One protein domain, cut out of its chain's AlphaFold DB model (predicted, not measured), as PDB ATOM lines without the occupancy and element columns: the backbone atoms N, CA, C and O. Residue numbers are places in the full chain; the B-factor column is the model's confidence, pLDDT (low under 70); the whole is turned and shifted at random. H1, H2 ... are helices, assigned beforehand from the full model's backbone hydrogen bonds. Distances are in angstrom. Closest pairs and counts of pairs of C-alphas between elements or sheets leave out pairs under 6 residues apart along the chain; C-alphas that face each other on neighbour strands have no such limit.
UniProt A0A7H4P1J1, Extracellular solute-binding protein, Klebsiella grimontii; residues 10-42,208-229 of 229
ATOM      1  N   GLN A  10     101.667 -46.755 -10.966       89.31
ATOM      2  CA  GLN A  10     101.407 -45.800 -12.052       89.31
ATOM      3  C   GLN A  10     100.058 -46.033 -12.741       89.31
ATOM      4  O   GLN A  10      99.519 -45.120 -13.361       89.31
ATOM      5  N   ALA A  11      99.503 -47.242 -12.625       88.56
ATOM      6  CA  ALA A  11      98.193 -47.584 -13.163       88.56
ATOM      7  C   ALA A  11      97.041 -47.226 -12.206       88.56
ATOM      8  O   ALA A  11      95.875 -47.344 -12.584       88.56
ATOM      9  N   ILE A  12      97.345 -46.802 -10.974       87.88
ATOM     10  CA  ILE A  12      96.346 -46.381  -9.989       87.88
ATOM     11  C   ILE A  12      95.973 -44.920 -10.237       87.88
ATOM     12  O   ILE A  12      96.839 -44.043 -10.289       87.88
ATOM     13  N   ALA A  13      94.674 -44.649 -10.363       86.56
ATOM     14  CA  ALA A  13      94.168 -43.290 -10.516       86.56
ATOM     15  C   ALA A  13      94.602 -42.420  -9.321       86.56
ATOM     16  O   ALA A  13      94.428 -42.806  -8.169       86.56
ATOM     17  N   GLY A  14      95.215 -41.263  -9.597       88.00
ATOM     18  CA  GLY A  14      95.756 -40.375  -8.559       88.00
ATOM     19  C   GLY A  14      96.971 -40.934  -7.807       88.00
ATOM     20  O   GLY A  14      97.387 -40.356  -6.803       88.00
ATOM     21  N   GLY A  15      97.566 -42.042  -8.262       87.75
ATOM     22  CA  GLY A  15      98.698 -42.674  -7.584       87.75
ATOM     23  C   GLY A  15      99.953 -41.793  -7.508       87.75
ATOM     24  O   GLY A  15     100.745 -41.918  -6.571       87.75
ATOM     25  N   ASP A  16     100.108 -40.855  -8.439       90.19
ATOM     26  CA  ASP A  16     101.150 -39.826  -8.454       90.19
ATOM     27  C   ASP A  16     100.973 -38.756  -7.362       90.19
ATOM     28  O   ASP A  16     101.939 -38.087  -6.993       90.19
ATOM     29  N   GLN A  17      99.767 -38.632  -6.802       89.19
ATOM     30  CA  GLN A  17      99.446 -37.711  -5.706       89.19
ATOM     31  C   GLN A  17      99.783 -38.296  -4.327       89.19
ATOM     32  O   GLN A  17      99.817 -37.566  -3.335       89.19
ATOM     33  N   LEU A  18     100.039 -39.607  -4.237       89.12
ATOM     34  CA  LEU A  18     100.371 -40.265  -2.977       89.12
ATOM     35  C   LEU A  18     101.849 -40.089  -2.612       89.12
ATOM     36  O   LEU A  18     102.750 -40.088  -3.454       89.12
ATOM     37  N   PHE A  19     102.121 -40.007  -1.307       87.69
ATOM     38  CA  PHE A  19     103.486 -39.906  -0.800       87.69
ATOM     39  C   PHE A  19     104.325 -41.123  -1.201       87.69
ATOM     40  O   PHE A  19     103.953 -42.271  -0.955       87.69
ATOM     41  N   GLN A  20     105.535 -40.874  -1.704       88.69
ATOM     42  CA  GLN A  20     106.483 -41.932  -2.076       88.69
ATOM     43  C   GLN A  20     106.790 -42.897  -0.922       88.69
ATOM     44  O   GLN A  20     106.984 -44.091  -1.140       88.69
ATOM     45  N   THR A  21     106.804 -42.410   0.320       87.44
ATOM     46  CA  THR A  21     106.984 -43.254   1.511       87.44
ATOM     47  C   THR A  21     105.826 -44.235   1.705       87.44
ATOM     48  O   THR A  21     106.064 -45.388   2.060       87.44
ATOM     49  N   ALA A  22     104.591 -43.823   1.407       90.00
ATOM     50  CA  ALA A  22     103.432 -44.705   1.472       90.00
ATOM     51  C   ALA A  22     103.536 -45.805   0.410       90.00
ATOM     52  O   ALA A  22     103.376 -46.978   0.737       90.00
ATOM     53  N   TRP A  23     103.949 -45.475  -0.818       91.81
ATOM     54  CA  TRP A  23     104.243 -46.493  -1.829       91.81
ATOM     55  C   TRP A  23     105.337 -47.460  -1.384       91.81
ATOM     56  O   TRP A  23     105.174 -48.673  -1.486       91.81
ATOM     57  N   LYS A  24     106.447 -46.954  -0.834       91.12
ATOM     58  CA  LYS A  24     107.531 -47.809  -0.327       91.12
ATOM     59  C   LYS A  24     107.049 -48.814   0.723       91.12
ATOM     60  O   LYS A  24     107.552 -49.931   0.722       91.12
ATOM     61  N   SER A  25     106.066 -48.466   1.561       90.31
ATOM     62  CA  SER A  25     105.506 -49.405   2.548       90.31
ATOM     63  C   SER A  25     104.724 -50.576   1.942       90.31
ATOM     64  O   SER A  25     104.546 -51.592   2.610       90.31
ATOM     65  N   THR A  26     104.293 -50.479   0.681       92.50
ATOM     66  CA  THR A  26     103.575 -51.561  -0.015       92.50
ATOM     67  C   THR A  26     104.475 -52.357  -0.958       92.50
ATOM     68  O   THR A  26     104.017 -53.313  -1.597       92.50
ATOM     69  N   ARG A  27     105.767 -52.002  -1.016       93.62
ATOM     70  CA  ARG A  27     106.799 -52.698  -1.782       93.62
ATOM     71  C   ARG A  27     107.333 -53.895  -0.997       93.62
ATOM     72  O   ARG A  27     107.760 -53.758   0.145       93.62
ATOM     73  N   TYR A  28     107.340 -55.070  -1.614       91.12
ATOM     74  CA  TYR A  28     107.874 -56.291  -1.016       91.12
ATOM     75  C   TYR A  28     109.352 -56.507  -1.383       91.12
ATOM     76  O   TYR A  28     109.925 -55.769  -2.185       91.12
ATOM     77  N   ILE A  29     109.988 -57.525  -0.791       88.06
ATOM     78  CA  ILE A  29     111.423 -57.829  -0.978       88.06
ATOM     79  C   ILE A  29     111.801 -58.185  -2.426       88.06
ATOM     80  O   ILE A  29     112.964 -58.087  -2.799       88.06
ATOM     81  N   ASP A  30     110.824 -58.578  -3.245       91.25
ATOM     82  CA  ASP A  30     110.974 -58.816  -4.688       91.25
ATOM     83  C   ASP A  30     110.967 -57.515  -5.513       91.25
ATOM     84  O   ASP A  30     111.096 -57.540  -6.736       91.25
ATOM     85  N   GLY A  31     110.823 -56.369  -4.847       92.69
ATOM     86  CA  GLY A  31     110.813 -55.050  -5.453       92.69
ATOM     87  C   GLY A  31     109.464 -54.628  -6.034       92.69
ATOM     88  O   GLY A  31     109.400 -53.512  -6.552       92.69
ATOM     89  N   LYS A  32     108.420 -55.458  -5.927       94.94
ATOM     90  CA  LYS A  32     107.082 -55.225  -6.489       94.94
ATOM     91  C   LYS A  32     106.116 -54.666  -5.448       94.94
ATOM     92  O   LYS A  32     106.329 -54.835  -4.248       94.94
ATOM     93  N   TYR A  33     105.049 -54.019  -5.906       95.00
ATOM     94  CA  TYR A  33     104.028 -53.411  -5.051       95.00
ATOM     95  C   TYR A  33     102.801 -54.312  -4.956       95.00
ATOM     96  O   TYR A  33     102.406 -54.934  -5.939       95.00
ATOM     97  N   TYR A  34     102.203 -54.392  -3.769       94.38
ATOM     98  CA  TYR A  34     101.112 -55.337  -3.494       94.38
ATOM     99  C   TYR A  34      99.875 -54.705  -2.857       94.38
ATOM    100  O   TYR A  34      98.924 -55.411  -2.534       94.38
ATOM    101  N   GLY A  35      99.866 -53.389  -2.662       92.44
ATOM    102  CA  GLY A  35      98.738 -52.712  -2.041       92.44
ATOM    103  C   GLY A  35      98.698 -51.226  -2.351       92.44
ATOM    104  O   GLY A  35      99.733 -50.605  -2.603       92.44
ATOM    105  N   VAL A  36      97.487 -50.677  -2.327       92.50
ATOM    106  CA  VAL A  36      97.211 -49.257  -2.552       92.50
ATOM    107  C   VAL A  36      97.099 -48.570  -1.189       92.50
ATOM    108  O   VAL A  36      96.211 -48.932  -0.406       92.50
ATOM    109  N   PRO A  37      97.991 -47.623  -0.849       92.56
ATOM    110  CA  PRO A  37      97.857 -46.837   0.370       92.56
ATOM    111  C   PRO A  37      96.593 -45.974   0.310       92.56
ATOM    112  O   PRO A  37      96.384 -45.257  -0.660       92.56
ATOM    113  N   THR A  38      95.768 -46.016   1.353       89.75
ATOM    114  CA  THR A  38      94.536 -45.210   1.457       89.75
ATOM    115  C   THR A  38      94.624 -44.130   2.524       89.75
ATOM    116  O   THR A  38      93.846 -43.180   2.523       89.75
ATOM    117  N   SER A  39      95.577 -44.248   3.446       88.06
ATOM    118  CA  SER A  39      95.873 -43.208   4.421       88.06
ATOM    119  C   SER A  39      97.339 -43.246   4.821       88.06
ATOM    120  O   SER A  39      97.984 -44.292   4.767       88.06
ATOM    121  N   ALA A  40      97.849 -42.093   5.242       88.00
ATOM    122  CA  ALA A  40      99.124 -41.960   5.921       88.00
ATOM    123  C   ALA A  40      98.908 -41.088   7.158       88.00
ATOM    124  O   ALA A  40      98.187 -40.091   7.111       88.00
ATOM    125  N   GLN A  41      99.513 -41.473   8.271       89.12
ATOM    126  CA  GLN A  41      99.412 -40.762   9.532       89.12
ATOM    127  C   GLN A  41     100.736 -40.809  10.271       89.12
ATOM    128  O   GLN A  41     101.552 -41.704  10.062       89.12
ATOM    129  N   THR A  42     100.926 -39.843  11.161       91.56
ATOM    130  CA  THR A  42     102.110 -39.767  12.002       91.56
ATOM    131  C   THR A  42     101.741 -39.418  13.429       91.56
ATOM    132  O   THR A  42     100.710 -38.787  13.662       91.56
ATOM    133  N   GLY A 208      99.758 -46.137   8.165       86.19
ATOM    134  CA  GLY A 208      98.735 -45.946   7.161       86.19
ATOM    135  C   GLY A 208      97.840 -47.162   7.054       86.19
ATOM    136  O   GLY A 208      98.138 -48.231   7.586       86.19
ATOM    137  N   THR A 209      96.731 -46.994   6.352       89.75
ATOM    138  CA  THR A 209      95.920 -48.117   5.892       89.75
ATOM    139  C   THR A 209      96.276 -48.406   4.444       89.75
ATOM    140  O   THR A 209      96.510 -47.500   3.649       89.75
ATOM    141  N   THR A 210      96.366 -49.686   4.107       91.50
ATOM    142  CA  THR A 210      96.606 -50.159   2.744       91.50
ATOM    143  C   THR A 210      95.533 -51.173   2.404       91.50
ATOM    144  O   THR A 210      95.222 -52.046   3.218       91.50
ATOM    145  N   VAL A 211      94.973 -51.063   1.204       91.81
ATOM    146  CA  VAL A 211      94.067 -52.074   0.659       91.81
ATOM    147  C   VAL A 211      94.843 -53.021  -0.246       91.81
ATOM    148  O   VAL A 211      95.696 -52.604  -1.030       91.81
ATOM    149  N   PHE A 212      94.549 -54.311  -0.117       92.25
ATOM    150  CA  PHE A 212      95.196 -55.379  -0.872       92.25
ATOM    151  C   PHE A 212      94.156 -56.090  -1.728       92.25
ATOM    152  O   PHE A 212      93.074 -56.438  -1.250       92.25
ATOM    153  N   MET A 213      94.508 -56.361  -2.980       91.56
ATOM    154  CA  MET A 213      93.737 -57.260  -3.828       91.56
ATOM    155  C   MET A 213      94.191 -58.692  -3.553       91.56
ATOM    156  O   MET A 213      95.350 -59.030  -3.767       91.56
ATOM    157  N   MET A 214      93.293 -59.555  -3.087       93.25
ATOM    158  CA  MET A 214      93.624 -60.965  -2.858       93.25
ATOM    159  C   MET A 214      93.645 -61.731  -4.183       93.25
ATOM    160  O   MET A 214      92.720 -61.597  -4.986       93.25
ATOM    161  N   LYS A 215      94.632 -62.613  -4.384       92.00
ATOM    162  CA  LYS A 215      94.722 -63.450  -5.601       92.00
ATOM    163  C   LYS A 215      93.495 -64.331  -5.822       92.00
ATOM    164  O   LYS A 215      93.114 -64.596  -6.960       92.00
ATOM    165  N   SER A 216      92.876 -64.766  -4.726       92.94
ATOM    166  CA  SER A 216      91.663 -65.585  -4.706       92.94
ATOM    167  C   SER A 216      90.373 -64.802  -4.968       92.94
ATOM    168  O   SER A 216      89.308 -65.413  -5.032       92.94
ATOM    169  N   SER A 217      90.429 -63.471  -5.104       91.06
ATOM    170  CA  SER A 217      89.242 -62.672  -5.411       91.06
ATOM    171  C   SER A 217      88.687 -63.045  -6.785       91.06
ATOM    172  O   SER A 217      89.402 -63.000  -7.787       91.06
ATOM    173  N   VAL A 218      87.396 -63.372  -6.839       92.38
ATOM    174  CA  VAL A 218      86.657 -63.594  -8.094       92.38
ATOM    175  C   VAL A 218      86.022 -62.306  -8.635       92.38
ATOM    176  O   VAL A 218      85.509 -62.304  -9.745       92.38
ATOM    177  N   GLN A 219      86.084 -61.206  -7.874       89.75
ATOM    178  CA  GLN A 219      85.483 -59.905  -8.197       89.75
ATOM    179  C   GLN A 219      86.558 -58.824  -8.381       89.75
ATOM    180  O   GLN A 219      86.486 -57.745  -7.792       89.75
ATOM    181  N   LYS A 220      87.610 -59.126  -9.153       83.62
ATOM    182  CA  LYS A 220      88.790 -58.250  -9.268       83.62
ATOM    183  C   LYS A 220      88.451 -56.882  -9.853       83.62
ATOM    184  O   LYS A 220      88.872 -55.876  -9.303       83.62
ATOM    185  N   GLU A 221      87.647 -56.839 -10.911       82.81
ATOM    186  CA  GLU A 221      87.265 -55.584 -11.570       82.81
ATOM    187  C   GLU A 221      86.458 -54.665 -10.638       82.81
ATOM    188  O   GLU A 221      86.784 -53.490 -10.476       82.81
ATOM    189  N   ALA A 222      85.469 -55.220  -9.929       81.25
ATOM    190  CA  ALA A 222      84.699 -54.473  -8.938       81.25
ATOM    191  C   ALA A 222      85.578 -53.961  -7.783       81.25
ATOM    192  O   ALA A 222      85.413 -52.830  -7.332       81.25
ATOM    193  N   ALA A 223      86.533 -54.773  -7.320       79.88
ATOM    194  CA  ALA A 223      87.454 -54.384  -6.258       79.88
ATOM    195  C   ALA A 223      88.447 -53.291  -6.700       79.88
ATOM    196  O   ALA A 223      88.738 -52.404  -5.903       79.88
ATOM    197  N   VAL A 224      88.906 -53.298  -7.960       77.31
ATOM    198  CA  VAL A 224      89.728 -52.211  -8.528       77.31
ATOM    199  C   VAL A 224      88.938 -50.902  -8.568       77.31
ATOM    200  O   VAL A 224      89.436 -49.869  -8.128       77.31
ATOM    201  N   ASN A 225      87.682 -50.948  -9.016       76.69
ATOM    202  CA  ASN A 225      86.822 -49.763  -9.046       76.69
ATOM    203  C   ASN A 225      86.566 -49.190  -7.646       76.69
ATOM    204  O   ASN A 225      86.495 -47.978  -7.489       76.69
ATOM    205  N   LEU A 226      86.481 -50.046  -6.623       72.12
ATOM    206  CA  LEU A 226      86.320 -49.618  -5.232       72.12
ATOM    207  C   LEU A 226      87.595 -48.989  -4.644       72.12
ATOM    208  O   LEU A 226      87.503 -48.182  -3.725       72.12
ATOM    209  N   SER A 227      88.776 -49.359  -5.147       64.94
ATOM    210  CA  SER A 227      90.052 -48.745  -4.750       64.94
ATOM    211  C   SER A 227      90.395 -47.463  -5.515       64.94
ATOM    212  O   SER A 227      91.273 -46.736  -5.069       64.94
ATOM    213  N   ASN A 228      89.701 -47.176  -6.622       60.72
ATOM    214  CA  ASN A 228      89.835 -45.947  -7.416       60.72
ATOM    215  C   ASN A 228      88.945 -44.798  -6.889       60.72
ATOM    216  O   ASN A 228      88.461 -43.994  -7.687       60.72
ATOM    217  N   LEU A 229      88.672 -44.768  -5.576       46.41
ATOM    218  CA  LEU A 229      87.975 -43.654  -4.917       46.41
ATOM    219  C   LEU A 229      88.698 -42.322  -5.144       46.41
ATOM    220  O   LEU A 229      89.942 -42.308  -5.023       46.41
TER     221      LEU A 229
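What this domain is: This is residues 10 to 42 and 208 to 229 of the 229 residues of the protein "Extracellular solute-binding protein" of Klebsiella grimontii (UniProt A0A7H4P1J1). There is little regular structure here: two short helices, H1 and H2, sit on opposite sides of a core of loops, where residues 36 to 37 pair with residues 210 to 211. Residues 215 to 222 stick out, and residues 220 to 222 of these belong to H2. The printed part has 55 residues, with H1 then H2 and no named strand; its class is all helix, with only 14 residues in named elements. It is compact, with a radius of gyration of the C-alphas of 11.5 A and spans of 33 by 26 by 21 A.

Where its parts are: Find C-alpha 20 at (106.483, -41.932, -2.076); from there H1, residues 20 to 25, runs 8.8 A. H2, residues 220 to 227, runs 10.6 A to C-alpha 227 at (90.052, -48.745, -4.750).

How they stand to each other: H1 and H2 are apart, with no C-alpha of one within 8 A of the other. Look at residues 36 to 37 and residues 210 to 211 for a short antiparallel pairing, in stretches too short to be named strands. In H1 and H2 every O i to N i+4 pair is within hydrogen-bond range.

The domain as a whole: The farthest C-alphas, Thr 42 and Val 218, are 34.8 A apart. At the cut, residues 43 to 207 are not printed, and C-alphas 42 and 208 are 8.5 A apart. Residues 227 to 229 have pLDDT under 70.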